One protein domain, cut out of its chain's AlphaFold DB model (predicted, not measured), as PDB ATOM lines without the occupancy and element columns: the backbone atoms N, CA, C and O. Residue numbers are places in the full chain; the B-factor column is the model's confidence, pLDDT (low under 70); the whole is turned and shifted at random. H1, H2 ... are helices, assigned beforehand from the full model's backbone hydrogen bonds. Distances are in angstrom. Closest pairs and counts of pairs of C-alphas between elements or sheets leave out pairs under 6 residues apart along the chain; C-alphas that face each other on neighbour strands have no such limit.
ATOM      1  N   SER A   4       4.438 -43.242  11.091       96.50
ATOM      2  CA  SER A   4       4.559 -43.112   9.633       96.50
ATOM      3  C   SER A   4       5.403 -41.903   9.217       96.50
ATOM      4  O   SER A   4       6.220 -42.014   8.307       96.50
ATOM      5  N   GLU A   5       5.250 -40.763   9.900       94.81
ATOM      6  CA  GLU A   5       6.075 -39.570   9.657       94.81
ATOM      7  C   GLU A   5       7.546 -39.810  10.016       94.81
ATOM      8  O   GLU A   5       8.425 -39.361   9.285       94.81
ATOM      9  N   LEU A   6       7.830 -40.541  11.101       96.88
ATOM     10  CA  LEU A   6       9.196 -40.924  11.467       96.88
ATOM     11  C   LEU A   6       9.828 -41.825  10.401       96.88
ATOM     12  O   LEU A   6      10.969 -41.600   9.991       96.88
ATOM     13  N   LYS A   7       9.085 -42.824   9.919       97.44
ATOM     14  CA  LYS A   7       9.567 -43.710   8.857       97.44
ATOM     15  C   LYS A   7       9.889 -42.925   7.582       97.44
ATOM     16  O   LYS A   7      10.962 -43.109   7.009       97.44
ATOM     17  N   GLN A   8       8.998 -42.016   7.184       96.12
ATOM     18  CA  GLN A   8       9.208 -41.138   6.032       96.12
ATOM     19  C   GLN A   8      10.435 -40.237   6.227       96.12
ATOM     20  O   GLN A   8      11.290 -40.157   5.346       96.12
ATOM     21  N   LEU A   9      10.587 -39.642   7.414       96.12
ATOM     22  CA  LEU A   9      11.754 -38.834   7.761       96.12
ATOM     23  C   LEU A   9      13.059 -39.625   7.617       96.12
ATOM     24  O   LEU A   9      14.030 -39.102   7.077       96.12
ATOM     25  N   ARG A  10      13.109 -40.882   8.078       97.25
ATOM     26  CA  ARG A  10      14.311 -41.721   7.934       97.25
ATOM     27  C   ARG A  10      14.685 -41.916   6.464       97.25
ATOM     28  O   ARG A  10      15.866 -41.853   6.117       97.25
ATOM     29  N   GLU A  11      13.696 -42.153   5.611       97.06
ATOM     30  CA  GLU A  11      13.902 -42.315   4.172       97.06
ATOM     31  C   GLU A  11      14.385 -41.015   3.519       97.06
ATOM     32  O   GLU A  11      15.360 -41.030   2.764       97.06
ATOM     33  N   ASP A  12      13.750 -39.889   3.833       96.50
ATOM     34  CA  ASP A  12      14.076 -38.596   3.230       96.50
ATOM     35  C   ASP A  12      15.409 -38.040   3.716       96.50
ATOM     36  O   ASP A  12      16.183 -37.519   2.912       96.50
ATOM     37  N   LEU A  13      15.741 -38.239   4.992       95.94
ATOM     38  CA  LEU A  13      17.051 -37.878   5.518       95.94
ATOM     39  C   LEU A  13      18.148 -38.711   4.856       95.94
ATOM     40  O   LEU A  13      19.199 -38.174   4.514       95.94
ATOM     41  N   GLY A  14      17.890 -39.999   4.606       96.38
ATOM     42  CA  GLY A  14      18.805 -40.850   3.855       96.38
ATOM     43  C   GLY A  14      19.047 -40.358   2.428       96.38
ATOM     44  O   GLY A  14      20.195 -40.251   1.990       96.38
ATOM     45  N   LYS A  15      17.984 -39.975   1.710       96.12
ATOM     46  CA  LYS A  15      18.113 -39.347   0.383       96.12
ATOM     47  C   LYS A  15      18.928 -38.055   0.460       96.12
ATOM     48  O   LYS A  15      19.857 -37.883  -0.323       96.12
ATOM     49  N   ALA A  16      18.633 -37.196   1.437       94.94
ATOM     50  CA  ALA A  16      19.284 -35.898   1.608       94.94
ATOM     51  C   ALA A  16      20.791 -36.000   1.903       94.94
ATOM     52  O   ALA A  16      21.554 -35.125   1.498       94.94
ATOM     53  N   ILE A  17      21.240 -37.062   2.585       95.00
ATOM     54  CA  ILE A  17      22.671 -37.309   2.842       95.00
ATOM     55  C   ILE A  17      23.323 -38.260   1.823       95.00
ATOM     56  O   ILE A  17      24.496 -38.600   1.969       95.00
ATOM     57  N   GLY A  18      22.578 -38.719   0.812       95.62
ATOM     58  CA  GLY A  18      23.086 -39.578  -0.260       95.62
ATOM     59  C   GLY A  18      23.302 -41.051   0.113       95.62
ATOM     60  O   GLY A  18      24.020 -41.749  -0.603       95.62
ATOM     61  N   ARG A  19      22.707 -41.554   1.206       96.12
ATOM     62  CA  ARG A  19      22.731 -42.988   1.564       96.12
ATOM     63  C   ARG A  19      21.506 -43.415   2.379       96.12
ATOM     64  O   ARG A  19      21.061 -42.654   3.232       96.12
ATOM     65  N   PRO A  20      20.999 -44.651   2.217       97.25
ATOM     66  CA  PRO A  20      19.936 -45.168   3.072       97.25
ATOM     67  C   PRO A  20      20.310 -45.112   4.559       97.25
ATOM     68  O   PRO A  20      21.461 -45.362   4.930       97.25
ATOM     69  N   LEU A  21      19.319 -44.821   5.403       97.75
ATOM     70  CA  LEU A  21      19.448 -44.869   6.856       97.75
ATOM     71  C   LEU A  21      18.708 -46.076   7.424       97.75
ATOM     72  O   LEU A  21      17.534 -46.320   7.125       97.75
ATOM     73  N   SER A  22      19.409 -46.814   8.276       97.69
ATOM     74  CA  SER A  22      18.844 -47.883   9.092       97.69
ATOM     75  C   SER A  22      18.140 -47.319  10.330       97.69
ATOM     76  O   SER A  22      18.366 -46.176  10.733       97.69
ATOM     77  N   VAL A  23      17.314 -48.138  10.986       97.81
ATOM     78  CA  VAL A  23      16.755 -47.795  12.307       97.81
ATOM     79  C   VAL A  23      17.855 -47.570  13.355       97.81
ATOM     80  O   VAL A  23      17.695 -46.737  14.241       97.81
ATOM     81  N   GLY A  24      19.008 -48.235  13.215       98.06
ATOM     82  CA  GLY A  24      20.176 -48.026  14.072       98.06
ATOM     83  C   GLY A  24      20.867 -46.683  13.846       98.06
ATOM     84  O   GLY A  24      21.308 -46.054  14.805       98.06
ATOM     85  N   ASP A  25      20.901 -46.192  12.606       98.19
ATOM     86  CA  ASP A  25      21.416 -44.850  12.319       98.19
ATOM     87  C   ASP A  25      20.540 -43.778  12.985       98.19
ATOM     88  O   ASP A  25      21.057 -42.871  13.638       98.19
ATOM     89  N   ILE A  26      19.211 -43.907  12.888       97.88
ATOM     90  CA  ILE A  26      18.285 -42.997  13.579       97.88
ATOM     91  C   ILE A  26      18.434 -43.118  15.096       97.88
ATOM     92  O   ILE A  26      18.489 -42.100  15.782       97.88
ATOM     93  N   ALA A  27      18.586 -44.334  15.626       97.56
ATOM     94  CA  ALA A  27      18.840 -44.545  17.046       97.56
ATOM     95  C   ALA A  27      20.112 -43.813  17.511       97.56
ATOM     96  O   ALA A  27      20.070 -43.098  18.513       97.56
ATOM     97  N   LYS A  28      21.209 -43.908  16.744       97.06
ATOM     98  CA  LYS A  28      22.466 -43.183  17.000       97.06
ATOM     99  C   LYS A  28      22.255 -41.666  16.970       97.06
ATOM    100  O   LYS A  28      22.733 -40.969  17.863       97.06
ATOM    101  N   LEU A  29      21.510 -41.143  15.992       96.31
ATOM    102  CA  LEU A  29      21.193 -39.708  15.901       96.31
ATOM    103  C   LEU A  29      20.346 -39.207  17.075       96.31
ATOM    104  O   LEU A  29      20.536 -38.067  17.504       96.31
ATOM    105  N   CYS A  30      19.463 -40.057  17.596       95.25
ATOM    106  CA  CYS A  30      18.649 -39.803  18.782       95.25
ATOM    107  C   CYS A  30      19.400 -40.025  20.106       95.25
ATOM    108  O   CYS A  30      18.827 -39.786  21.166       95.25
ATOM    109  N   GLY A  31      20.660 -40.477  20.072       94.50
ATOM    110  CA  GLY A  31      21.444 -40.776  21.273       94.50
ATOM    111  C   GLY A  31      20.936 -41.990  22.057       94.50
ATOM    112  O   GLY A  31      21.187 -42.088  23.257       94.50
ATOM    113  N   LEU A  32      20.207 -42.899  21.405       95.31
ATOM    114  CA  LEU A  32      19.710 -44.117  22.036       95.31
ATOM    115  C   LEU A  32      20.838 -45.151  22.204       95.31
ATOM    116  O   LEU A  32      21.762 -45.188  21.383       95.31
ATOM    117  N   PRO A  33      20.767 -46.021  23.229       95.19
ATOM    118  CA  PRO A  33      21.748 -47.084  23.421       95.19
ATOM    119  C   PRO A  33      21.828 -48.007  22.192       95.19
ATOM    120  O   PRO A  33      20.778 -48.385  21.672       95.19
ATOM    121  N   PRO A  34      23.021 -48.434  21.739       92.94
ATOM    122  CA  PRO A  34      23.157 -49.271  20.542       92.94
ATOM    123  C   PRO A  34      22.385 -50.594  20.601       92.94
ATOM    124  O   PRO A  34      21.925 -51.078  19.572       92.94
ATOM    125  N   GLU A  35      22.234 -51.167  21.797       95.25
ATOM    126  CA  GLU A  35      21.645 -52.497  21.989       95.25
ATOM    127  C   GLU A  35      20.112 -52.498  21.937       95.25
ATOM    128  O   GLU A  35      19.517 -53.493  21.544       95.25
ATOM    129  N   THR A  36      19.467 -51.388  22.310       96.81
ATOM    130  CA  THR A  36      17.996 -51.285  22.415       96.81
ATOM    131  C   THR A  36      17.399 -50.199  21.525       96.81
ATOM    132  O   THR A  36      16.196 -50.178  21.255       96.81
ATOM    133  N   GLY A  37      18.233 -49.275  21.057       97.31
ATOM    134  CA  GLY A  37      17.839 -48.144  20.233       97.31
ATOM    135  C   GLY A  37      17.187 -48.547  18.908       97.31
ATOM    136  O   GLY A  37      16.112 -48.025  18.622       97.31
ATOM    137  N   PRO A  38      17.765 -49.473  18.115       98.19
ATOM    138  CA  PRO A  38      17.156 -49.924  16.862       98.19
ATOM    139  C   PRO A  38      15.720 -50.441  17.036       98.19
ATOM    140  O   PRO A  38      14.831 -50.027  16.291       98.19
ATOM    141  N   ASP A  39      15.478 -51.270  18.054       98.25
ATOM    142  CA  ASP A  39      14.149 -51.817  18.358       98.25
ATOM    143  C   ASP A  39      13.183 -50.729  18.834       98.25
ATOM    144  O   ASP A  39      12.010 -50.727  18.465       98.25
ATOM    145  N   THR A  40      13.685 -49.754  19.596       97.81
ATOM    146  CA  THR A  40      12.903 -48.584  20.022       97.81
ATOM    147  C   THR A  40      12.439 -47.761  18.815       97.81
ATOM    148  O   THR A  40      11.256 -47.433  18.718       97.81
ATOM    149  N   ILE A  41      13.334 -47.476  17.859       98.25
ATOM    150  CA  ILE A  41      12.976 -46.772  16.616       98.25
ATOM    151  C   ILE A  41      11.963 -47.582  15.804       98.25
ATOM    152  O   ILE A  41      10.963 -47.024  15.357       98.25
ATOM    153  N   ALA A  42      12.184 -48.887  15.635       98.12
ATOM    154  CA  ALA A  42      11.261 -49.753  14.904       98.12
ATOM    155  C   ALA A  42       9.863 -49.780  15.551       98.12
ATOM    156  O   ALA A  42       8.852 -49.701  14.849       98.12
ATOM    157  N   GLY A  43       9.798 -49.826  16.886       98.25
ATOM    158  CA  GLY A  43       8.552 -49.737  17.644       98.25
ATOM    159  C   GLY A  43       7.831 -48.403  17.446       98.25
ATOM    160  O   GLY A  43       6.614 -48.386  17.260       98.25
ATOM    161  N   TRP A  44       8.564 -47.287  17.419       98.12
ATOM    162  CA  TRP A  44       7.981 -45.981  17.108       98.12
ATOM    163  C   TRP A  44       7.464 -45.894  15.674       98.12
ATOM    164  O   TRP A  44       6.346 -45.422  15.489       98.12
ATOM    165  N   GLU A  45       8.222 -46.375  14.680       98.12
ATOM    166  CA  GLU A  45       7.802 -46.383  13.267       98.12
ATOM    167  C   GLU A  45       6.525 -47.204  13.037       98.12
ATOM    168  O   GLU A  45       5.689 -46.824  12.218       98.12
ATOM    169  N   ALA A  46       6.354 -48.313  13.763       98.00
ATOM    170  CA  ALA A  46       5.168 -49.165  13.676       98.00
ATOM    171  C   ALA A  46       3.972 -48.664  14.510       98.00
ATOM    172  O   ALA A  46       2.855 -49.153  14.334       98.00
ATOM    173  N   GLY A  47       4.202 -47.735  15.440       96.81
ATOM    174  CA  GLY A  47       3.228 -47.299  16.435       96.81
ATOM    175  C   GLY A  47       2.878 -45.814  16.346       96.81
ATOM    176  O   GLY A  47       2.753 -45.227  15.273       96.81
ATOM    177  N   ALA A  48       2.700 -45.191  17.513       94.81
ATOM    178  CA  ALA A  48       2.300 -43.789  17.623       94.81
ATOM    179  C   ALA A  48       3.421 -42.787  17.279       94.81
ATOM    180  O   ALA A  48       3.140 -41.602  17.120       94.81
ATOM    181  N   GLY A  49       4.664 -43.253  17.121       96.44
ATOM    182  CA  GLY A  49       5.847 -42.404  17.009       96.44
ATOM    183  C   GLY A  49       6.473 -42.051  18.368       96.44
ATOM    184  O   GLY A  49       5.995 -42.503  19.411       96.44
ATOM    185  N   PRO A  50       7.567 -41.276  18.357       96.12
ATOM    186  CA  PRO A  50       8.219 -40.783  19.563       96.12
ATOM    187  C   PRO A  50       7.456 -39.601  20.165       96.12
ATOM    188  O   PRO A  50       6.738 -38.878  19.470       96.12
ATOM    189  N   ASP A  51       7.695 -39.337  21.446       91.81
ATOM    190  CA  ASP A  51       7.185 -38.169  22.154       91.81
ATOM    191  C   ASP A  51       8.318 -37.294  22.726       91.81
ATOM    192  O   ASP A  51       9.518 -37.550  22.552       91.81
ATOM    193  N   GLY A  52       7.917 -36.175  23.334       92.50
ATOM    194  CA  GLY A  52       8.798 -35.320  24.121       92.50
ATOM    195  C   GLY A  52      10.067 -34.848  23.382       92.50
ATOM    196  O   GLY A  52       9.995 -34.421  22.224       92.50
ATOM    197  N   PRO A  53      11.242 -34.886  24.043       92.19
ATOM    198  CA  PRO A  53      12.496 -34.385  23.478       92.19
ATOM    199  C   PRO A  53      12.926 -35.072  22.179       92.19
ATOM    200  O   PRO A  53      13.542 -34.433  21.326       92.19
ATOM    201  N   VAL A  54      12.598 -36.355  22.004       93.88
ATOM    202  CA  VAL A  54      13.004 -37.108  20.812       93.88
ATOM    203  C   VAL A  54      12.190 -36.670  19.600       93.88
ATOM    204  O   VAL A  54      12.760 -36.425  18.538       93.88
ATOM    205  N   ALA A  55      10.879 -36.470  19.769       94.06
ATOM    206  CA  ALA A  55      10.038 -35.911  18.715       94.06
ATOM    207  C   ALA A  55      10.515 -34.513  18.283       94.06
ATOM    208  O   ALA A  55      10.553 -34.221  17.089       94.06
ATOM    209  N   ALA A  56      10.923 -33.665  19.234       92.56
ATOM    210  CA  ALA A  56      11.475 -32.346  18.927       92.56
ATOM    211  C   ALA A  56      12.800 -32.441  18.152       92.56
ATOM    212  O   ALA A  56      12.963 -31.774  17.132       92.56
ATOM    213  N   LEU A  57      13.724 -33.303  18.590       94.12
ATOM    214  CA  LEU A  57      14.991 -33.547  17.896       94.12
ATOM    215  C   LEU A  57      14.773 -34.007  16.449       94.12
ATOM    216  O   LEU A  57      15.422 -33.495  15.541       94.12
ATOM    217  N   LEU A  58      13.857 -34.947  16.223       93.56
ATOM    218  CA  LEU A  58      13.559 -35.461  14.886       93.56
ATOM    219  C   LEU A  58      12.949 -34.385  13.983       93.56
ATOM    220  O   LEU A  58      13.346 -34.272  12.826       93.56
ATOM    221  N   SER A  59      12.072 -33.534  14.518       90.50
ATOM    222  CA  SER A  59      11.574 -32.358  13.793       90.50
ATOM    223  C   SER A  59      12.697 -31.387  13.415       90.50
ATOM    224  O   SER A  59      12.669 -30.816  12.329       90.50
ATOM    225  N   PHE A  60      13.726 -31.225  14.256       90.00
ATOM    226  CA  PHE A  60      14.909 -30.448  13.875       90.00
ATOM    227  C   PHE A  60      15.736 -31.140  12.789       90.00
ATOM    228  O   PHE A  60      16.199 -30.475  11.871       90.00
ATOM    229  N   LEU A  61      15.917 -32.461  12.850       92.00
ATOM    230  CA  LEU A  61      16.634 -33.208  11.807       92.00
ATOM    231  C   LEU A  61      15.915 -33.152  10.452       92.00
ATOM    232  O   LEU A  61      16.579 -33.125   9.416       92.00
ATOM    233  N   ALA A  62      14.583 -33.062  10.461       92.19
ATOM    234  CA  ALA A  62      13.754 -32.919   9.266       92.19
ATOM    235  C   ALA A  62      14.123 -31.694   8.413       92.19
ATOM    236  O   ALA A  62      14.032 -31.761   7.191       92.19
ATOM    237  N   VAL A  63      14.656 -30.631   9.031       89.62
ATOM    238  CA  VAL A  63      15.196 -29.443   8.341       89.62
ATOM    239  C   VAL A  63      16.290 -29.803   7.334       89.62
ATOM    240  O   VAL A  63      16.448 -29.125   6.328       89.62
ATOM    241  N   GLY A  64      17.045 -30.880   7.567       90.44
ATOM    242  CA  GLY A  64      18.055 -31.352   6.620       90.44
ATOM    243  C   GLY A  64      17.480 -31.930   5.322       90.44
ATOM    244  O   GLY A  64      18.239 -32.155   4.380       90.44
ATOM    245  N   CYS A  65      16.173 -32.179   5.244       90.31
ATOM    246  CA  CYS A  65      15.534 -32.768   4.073       90.31
ATOM    247  C   CYS A  65      14.835 -31.690   3.234       90.31
ATOM    248  O   CYS A  65      14.337 -30.697   3.759       90.31
ATOM    249  N   ASP A  66      14.735 -31.920   1.926       80.62
ATOM    250  CA  ASP A  66      14.030 -31.005   1.013       80.62
ATOM    251  C   ASP A  66      12.504 -31.087   1.163       80.62
ATOM    252  O   ASP A  66      11.782 -30.173   0.783       80.62
ATOM    253  N   HIS A  67      12.007 -32.192   1.729       77.62
ATOM    254  CA  HIS A  67      10.579 -32.473   1.858       77.62
ATOM    255  C   HIS A  67       9.873 -31.608   2.916       77.62
ATOM    256  O   HIS A  67       8.659 -31.425   2.839       77.62
ATOM    257  N   TYR A  68      10.608 -31.071   3.897       73.62
ATOM    258  CA  TYR A  68      10.013 -30.296   4.984       73.62
ATOM    259  C   TYR A  68      10.167 -28.797   4.715       73.62
ATOM    260  O   TYR A  68      11.292 -28.326   4.504       73.62
ATOM    261  N   PRO A  69       9.058 -28.033   4.726       67.00
ATOM    262  CA  PRO A  69       9.122 -26.603   4.506       67.00
ATOM    263  C   PRO A  69       9.918 -25.962   5.639       67.00
ATOM    264  O   PRO A  69       9.608 -26.132   6.820       67.00
ATOM    265  N   LEU A  70      10.944 -25.204   5.268       68.12
ATOM    266  CA  LEU A  70      11.451 -24.163   6.146       68.12
ATOM    267  C   LEU A  70      10.511 -22.967   6.014       68.12
ATOM    268  O   LEU A  70       9.770 -22.872   5.038       68.12
ATOM    269  N   GLY A  71      10.491 -22.067   6.994       65.19
ATOM    270  CA  GLY A  71       9.768 -20.800   6.868       65.19
ATOM    271  C   GLY A  71      10.413 -19.920   5.794       65.19
ATOM    272  O   GLY A  71      10.990 -18.895   6.123       65.19
ATOM    273  N   GLU A  72      10.363 -20.335   4.528       62.88
ATOM    274  CA  GLU A  72      10.973 -19.703   3.350       62.88
ATOM    275  C   GLU A  72      10.294 -18.364   3.007       62.88
ATOM    276  O   GLU A  72      10.808 -17.579   2.220       62.88
ATOM    277  N   GLU A  73       9.171 -18.056   3.663       66.06
ATOM    278  CA  GLU A  73       8.584 -16.711   3.704       66.06
ATOM    279  C   GLU A  73       9.353 -15.752   4.639       66.06
ATOM    280  O   GLU A  73       9.193 -14.537   4.552       66.06
ATOM    281  N   ILE A  74      10.184 -16.290   5.541       70.56
ATOM    282  CA  ILE A  74      10.923 -15.565   6.589       70.56
ATOM    283  C   ILE A  74      12.433 -15.537   6.291       70.56
ATOM    284  O   ILE A  74      13.113 -14.579   6.658       70.56
ATOM    285  N   ILE A  75      12.967 -16.564   5.621       77.44
ATOM    286  CA  ILE A  75      14.390 -16.680   5.260       77.44
ATOM    287  C   ILE A  75      14.562 -16.834   3.748       77.44
ATOM    288  O   ILE A  75      13.710 -17.415   3.081       77.44
ATOM    289  N   SER A  76      15.676 -16.342   3.195       85.50
ATOM    290  CA  SER A  76      15.946 -16.498   1.763       85.50
ATOM    291  C   SER A  76      16.168 -17.972   1.393       85.50
ATOM    292  O   SER A  76      16.626 -18.767   2.213       85.50
ATOM    293  N   ALA A  77      15.917 -18.338   0.132       83.00
ATOM    294  CA  ALA A  77      16.185 -19.693  -0.358       83.00
ATOM    295  C   ALA A  77      17.664 -20.106  -0.188       83.00
ATOM    296  O   ALA A  77      17.958 -21.269   0.081       83.00
ATOM    297  N   GLY A  78      18.594 -19.151  -0.307       86.12
ATOM    298  CA  GLY A  78      20.021 -19.393  -0.083       86.12
ATOM    299  C   GLY A  78      20.344 -19.695   1.380       86.12
ATOM    300  O   GLY A  78      21.083 -20.638   1.658       86.12
ATOM    301  N   ASP A  79      19.749 -18.948   2.314       87.06
ATOM    302  CA  ASP A  79      19.912 -19.209   3.748       87.06
ATOM    303  C   ASP A  79      19.284 -20.548   4.133       87.06
ATOM    304  O   ASP A  79      19.894 -21.328   4.861       87.06
ATOM    305  N   ALA A  80      18.093 -20.845   3.600       86.25
ATOM    306  CA  ALA A  80      17.430 -22.127   3.794       86.25
ATOM    307  C   ALA A  80      18.349 -23.281   3.375       86.25
ATOM    308  O   ALA A  80      18.586 -24.185   4.174       86.25
ATOM    309  N   GLU A  81      18.942 -23.218   2.179       89.12
ATOM    310  CA  GLU A  81      19.836 -24.279   1.710       89.12
ATOM    311  C   GLU A  81      21.137 -24.367   2.512       89.12
ATOM    312  O   GLU A  81      21.618 -25.469   2.786       89.12
ATOM    313  N   LEU A  82      21.674 -23.238   2.980       90.25
ATOM    314  CA  LEU A  82      22.805 -23.244   3.904       90.25
ATOM    315  C   LEU A  82      22.457 -23.984   5.207       90.25
ATOM    316  O   LEU A  82      23.237 -24.827   5.662       90.25
ATOM    317  N   PHE A  83      21.279 -23.729   5.785       89.06
ATOM    318  CA  PHE A  83      20.803 -24.455   6.965       89.06
ATOM    319  C   PHE A  83      20.635 -25.949   6.685       89.06
ATOM    320  O   PHE A  83      21.107 -26.769   7.482       89.06
ATOM    321  N   ARG A  84      20.036 -26.326   5.546       92.00
ATOM    322  CA  ARG A  84      19.911 -27.738   5.144       92.00
ATOM    323  C   ARG A  84      21.286 -28.402   5.054       92.00
ATOM    324  O   ARG A  84      21.502 -29.459   5.649       92.00
ATOM    325  N   ALA A  85      22.242 -27.764   4.379       93.75
ATOM    326  CA  ALA A  85      23.606 -28.267   4.221       93.75
ATOM    327  C   ALA A  85      24.330 -28.443   5.567       93.75
ATOM    328  O   ALA A  85      24.964 -29.476   5.804       93.75
ATOM    329  N   MET A  86      24.192 -27.478   6.483       93.25
ATOM    330  CA  MET A  86      24.734 -27.583   7.840       93.25
ATOM    331  C   MET A  86      24.138 -28.767   8.609       93.25
ATOM    332  O   MET A  86      24.879 -29.528   9.240       93.25
ATOM    333  N   MET A  87      22.820 -28.963   8.527       94.12
ATOM    334  CA  MET A  87      22.140 -30.084   9.175       94.12
ATOM    335  C   MET A  87      22.598 -31.431   8.610       94.12
ATOM    336  O   MET A  87      22.965 -32.323   9.380       94.12
ATOM    337  N   ARG A  88      22.674 -31.564   7.277       95.44
ATOM    338  CA  ARG A  88      23.191 -32.767   6.597       95.44
ATOM    339  C   ARG A  88      24.623 -33.082   7.033       95.44
ATOM    340  O   ARG A  88      24.922 -34.222   7.383       95.44
ATOM    341  N   SER A  89      25.499 -32.074   7.095       95.75
ATOM    342  CA  SER A  89      26.881 -32.244   7.568       95.75
ATOM    343  C   SER A  89      26.944 -32.714   9.028       95.75
ATOM    344  O   SER A  89      27.715 -33.620   9.355       95.75
ATOM    345  N   GLY A  90      26.095 -32.162   9.901       94.06
ATOM    346  CA  GLY A  90      25.972 -32.599  11.294       94.06
ATOM    347  C   GLY A  90      25.524 -34.059  11.430       94.06
ATOM    348  O   GLY A  90      26.091 -34.799  12.236       94.06
ATOM    349  N   VAL A  91      24.556 -34.487  10.616       95.12
ATOM    350  CA  VAL A  91      24.092 -35.883  10.552       95.12
ATOM    351  C   VAL A  91      25.217 -36.808  10.101       95.12
ATOM    352  O   VAL A  91      25.519 -37.774  10.798       95.12
ATOM    353  N   ILE A  92      25.900 -36.480   9.001       95.69
ATOM    354  CA  ILE A  92      27.021 -37.276   8.476       95.69
ATOM    355  C   ILE A  92      28.114 -37.438   9.537       95.69
ATOM    356  O   ILE A  92      28.570 -38.554   9.780       95.69
ATOM    357  N   ARG A  93      28.489 -36.353  10.228       95.00
ATOM    358  CA  ARG A  93      29.507 -36.395  11.290       95.00
ATOM    359  C   ARG A  93      29.111 -37.307  12.451       95.00
ATOM    360  O   ARG A  93      29.979 -37.962  13.008       95.00
ATOM    361  N   ARG A  94      27.834 -37.322  12.845       93.38
ATOM    362  CA  ARG A  94      27.354 -38.188  13.934       93.38
ATOM    363  C   ARG A  94      27.244 -39.650  13.521       93.38
ATOM    364  O   ARG A  94      27.265 -40.503  14.397       93.38
ATOM    365  N   LEU A  95      27.066 -39.942  12.234       93.56
ATOM    366  CA  LEU A  95      26.952 -41.313  11.737       93.56
ATOM    367  C   LEU A  95      28.308 -41.961  11.453       93.56
ATOM    368  O   LEU A  95      28.412 -43.172  11.653       93.56
ATOM    369  N   GLY A  96      29.324 -41.171  11.084       83.50
ATOM    370  CA  GLY A  96      30.737 -41.577  11.130       83.50
ATOM    371  C   GLY A  96      31.225 -41.921  12.534       83.50
ATOM    372  O   GLY A  96      32.301 -42.543  12.607       83.50
TER     373      GLY A  96
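AT A GLANCE: This is residues 4 to 96 of the 96 residues of an uncharacterized protein of Bradyrhizobium erythrophlei (UniProt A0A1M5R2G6). Picture four short helices, H1 to H4, gathered at crossed angles into a cluster, with H2 and H3 packed crosswise at one end of the domain, and the long last helix H5 running out from the cluster like an arm. H5 packs on H2 with its residues 91 to 95, while its first residues lie far out, where the long link from H4 reaches it and residues 73 to 79 stick out. The printed part has 93 residues with five named helices, H1 to H5 in that order, and no named strand; the class is all helix. The whole is compact, with a radius of gyration of the C-alphas of 13.2 A, and spans 41 by 28 by 20 A.

IN THESE COORDINATES: Find C-alpha 4 at (4.559, -43.112, 9.633); from there H1 runs through residues 4 to 16, 18.3 A from first to last C-alpha. Next come H2, residues 23 to 29, and H3, residues 37 to 46, which is 14.3 A long. H4 takes residues 52 to 62 and is 15.8 A long, beginning at C-alpha 52 at (8.798, -35.320, 24.121). Look last for H5, residues 77 to 95, 27.0 A long, which ends at C-alpha 95 at (26.952, -41.313, 11.737).

HOW THE PARTS SIT: Start at H1, whose residues 4 to 7 alone touch H3. These two touch only at their ends, with the closest C-alphas, those of Lys 7 and Glu 45, 5.5 A apart. Farther along, H1 touches H4, the closest C-alphas being those of Leu 9 and Ala 62 at 6.4 A; they run the same way at a steep tilt of 37 degrees, only just past shallow. H2 touches H3 at a steep tilt of 65 degrees, opposite ways, and its Gly 24 comes within 4.5 A of Pro 38, the closest C-alphas. H5 touches H2 with residues 91 to 95 alone; the closest C-alphas, those of Asp 25 and Leu 95, are 6.6 A apart, and the lines are about perpendicular, only just, at 73 degrees. H4 and H5 are close but not clearly touching, their closest C-alphas, those of Leu 61 and Met 87, at 6.9 A. H3 is apart from both H4 and H5. In each of H1, H2, H3, H4 and H5, every O i to N i+4 pair is within hydrogen-bond range.

THE WHOLE: The C-alphas farthest apart in the domain are those of Glu 35 and Glu 73, at 42.3 A. The printed part has no cut. The link from H4 to H5, residues 63 to 76, is long, and the link from H3 to H4 is tight. Residues 73 to 79, of which 77 to 79 belong to H5, stand free. The mean pLDDT of the printed part is 91.9; look for the model's low confidence, under 70, at residues 69 to 73.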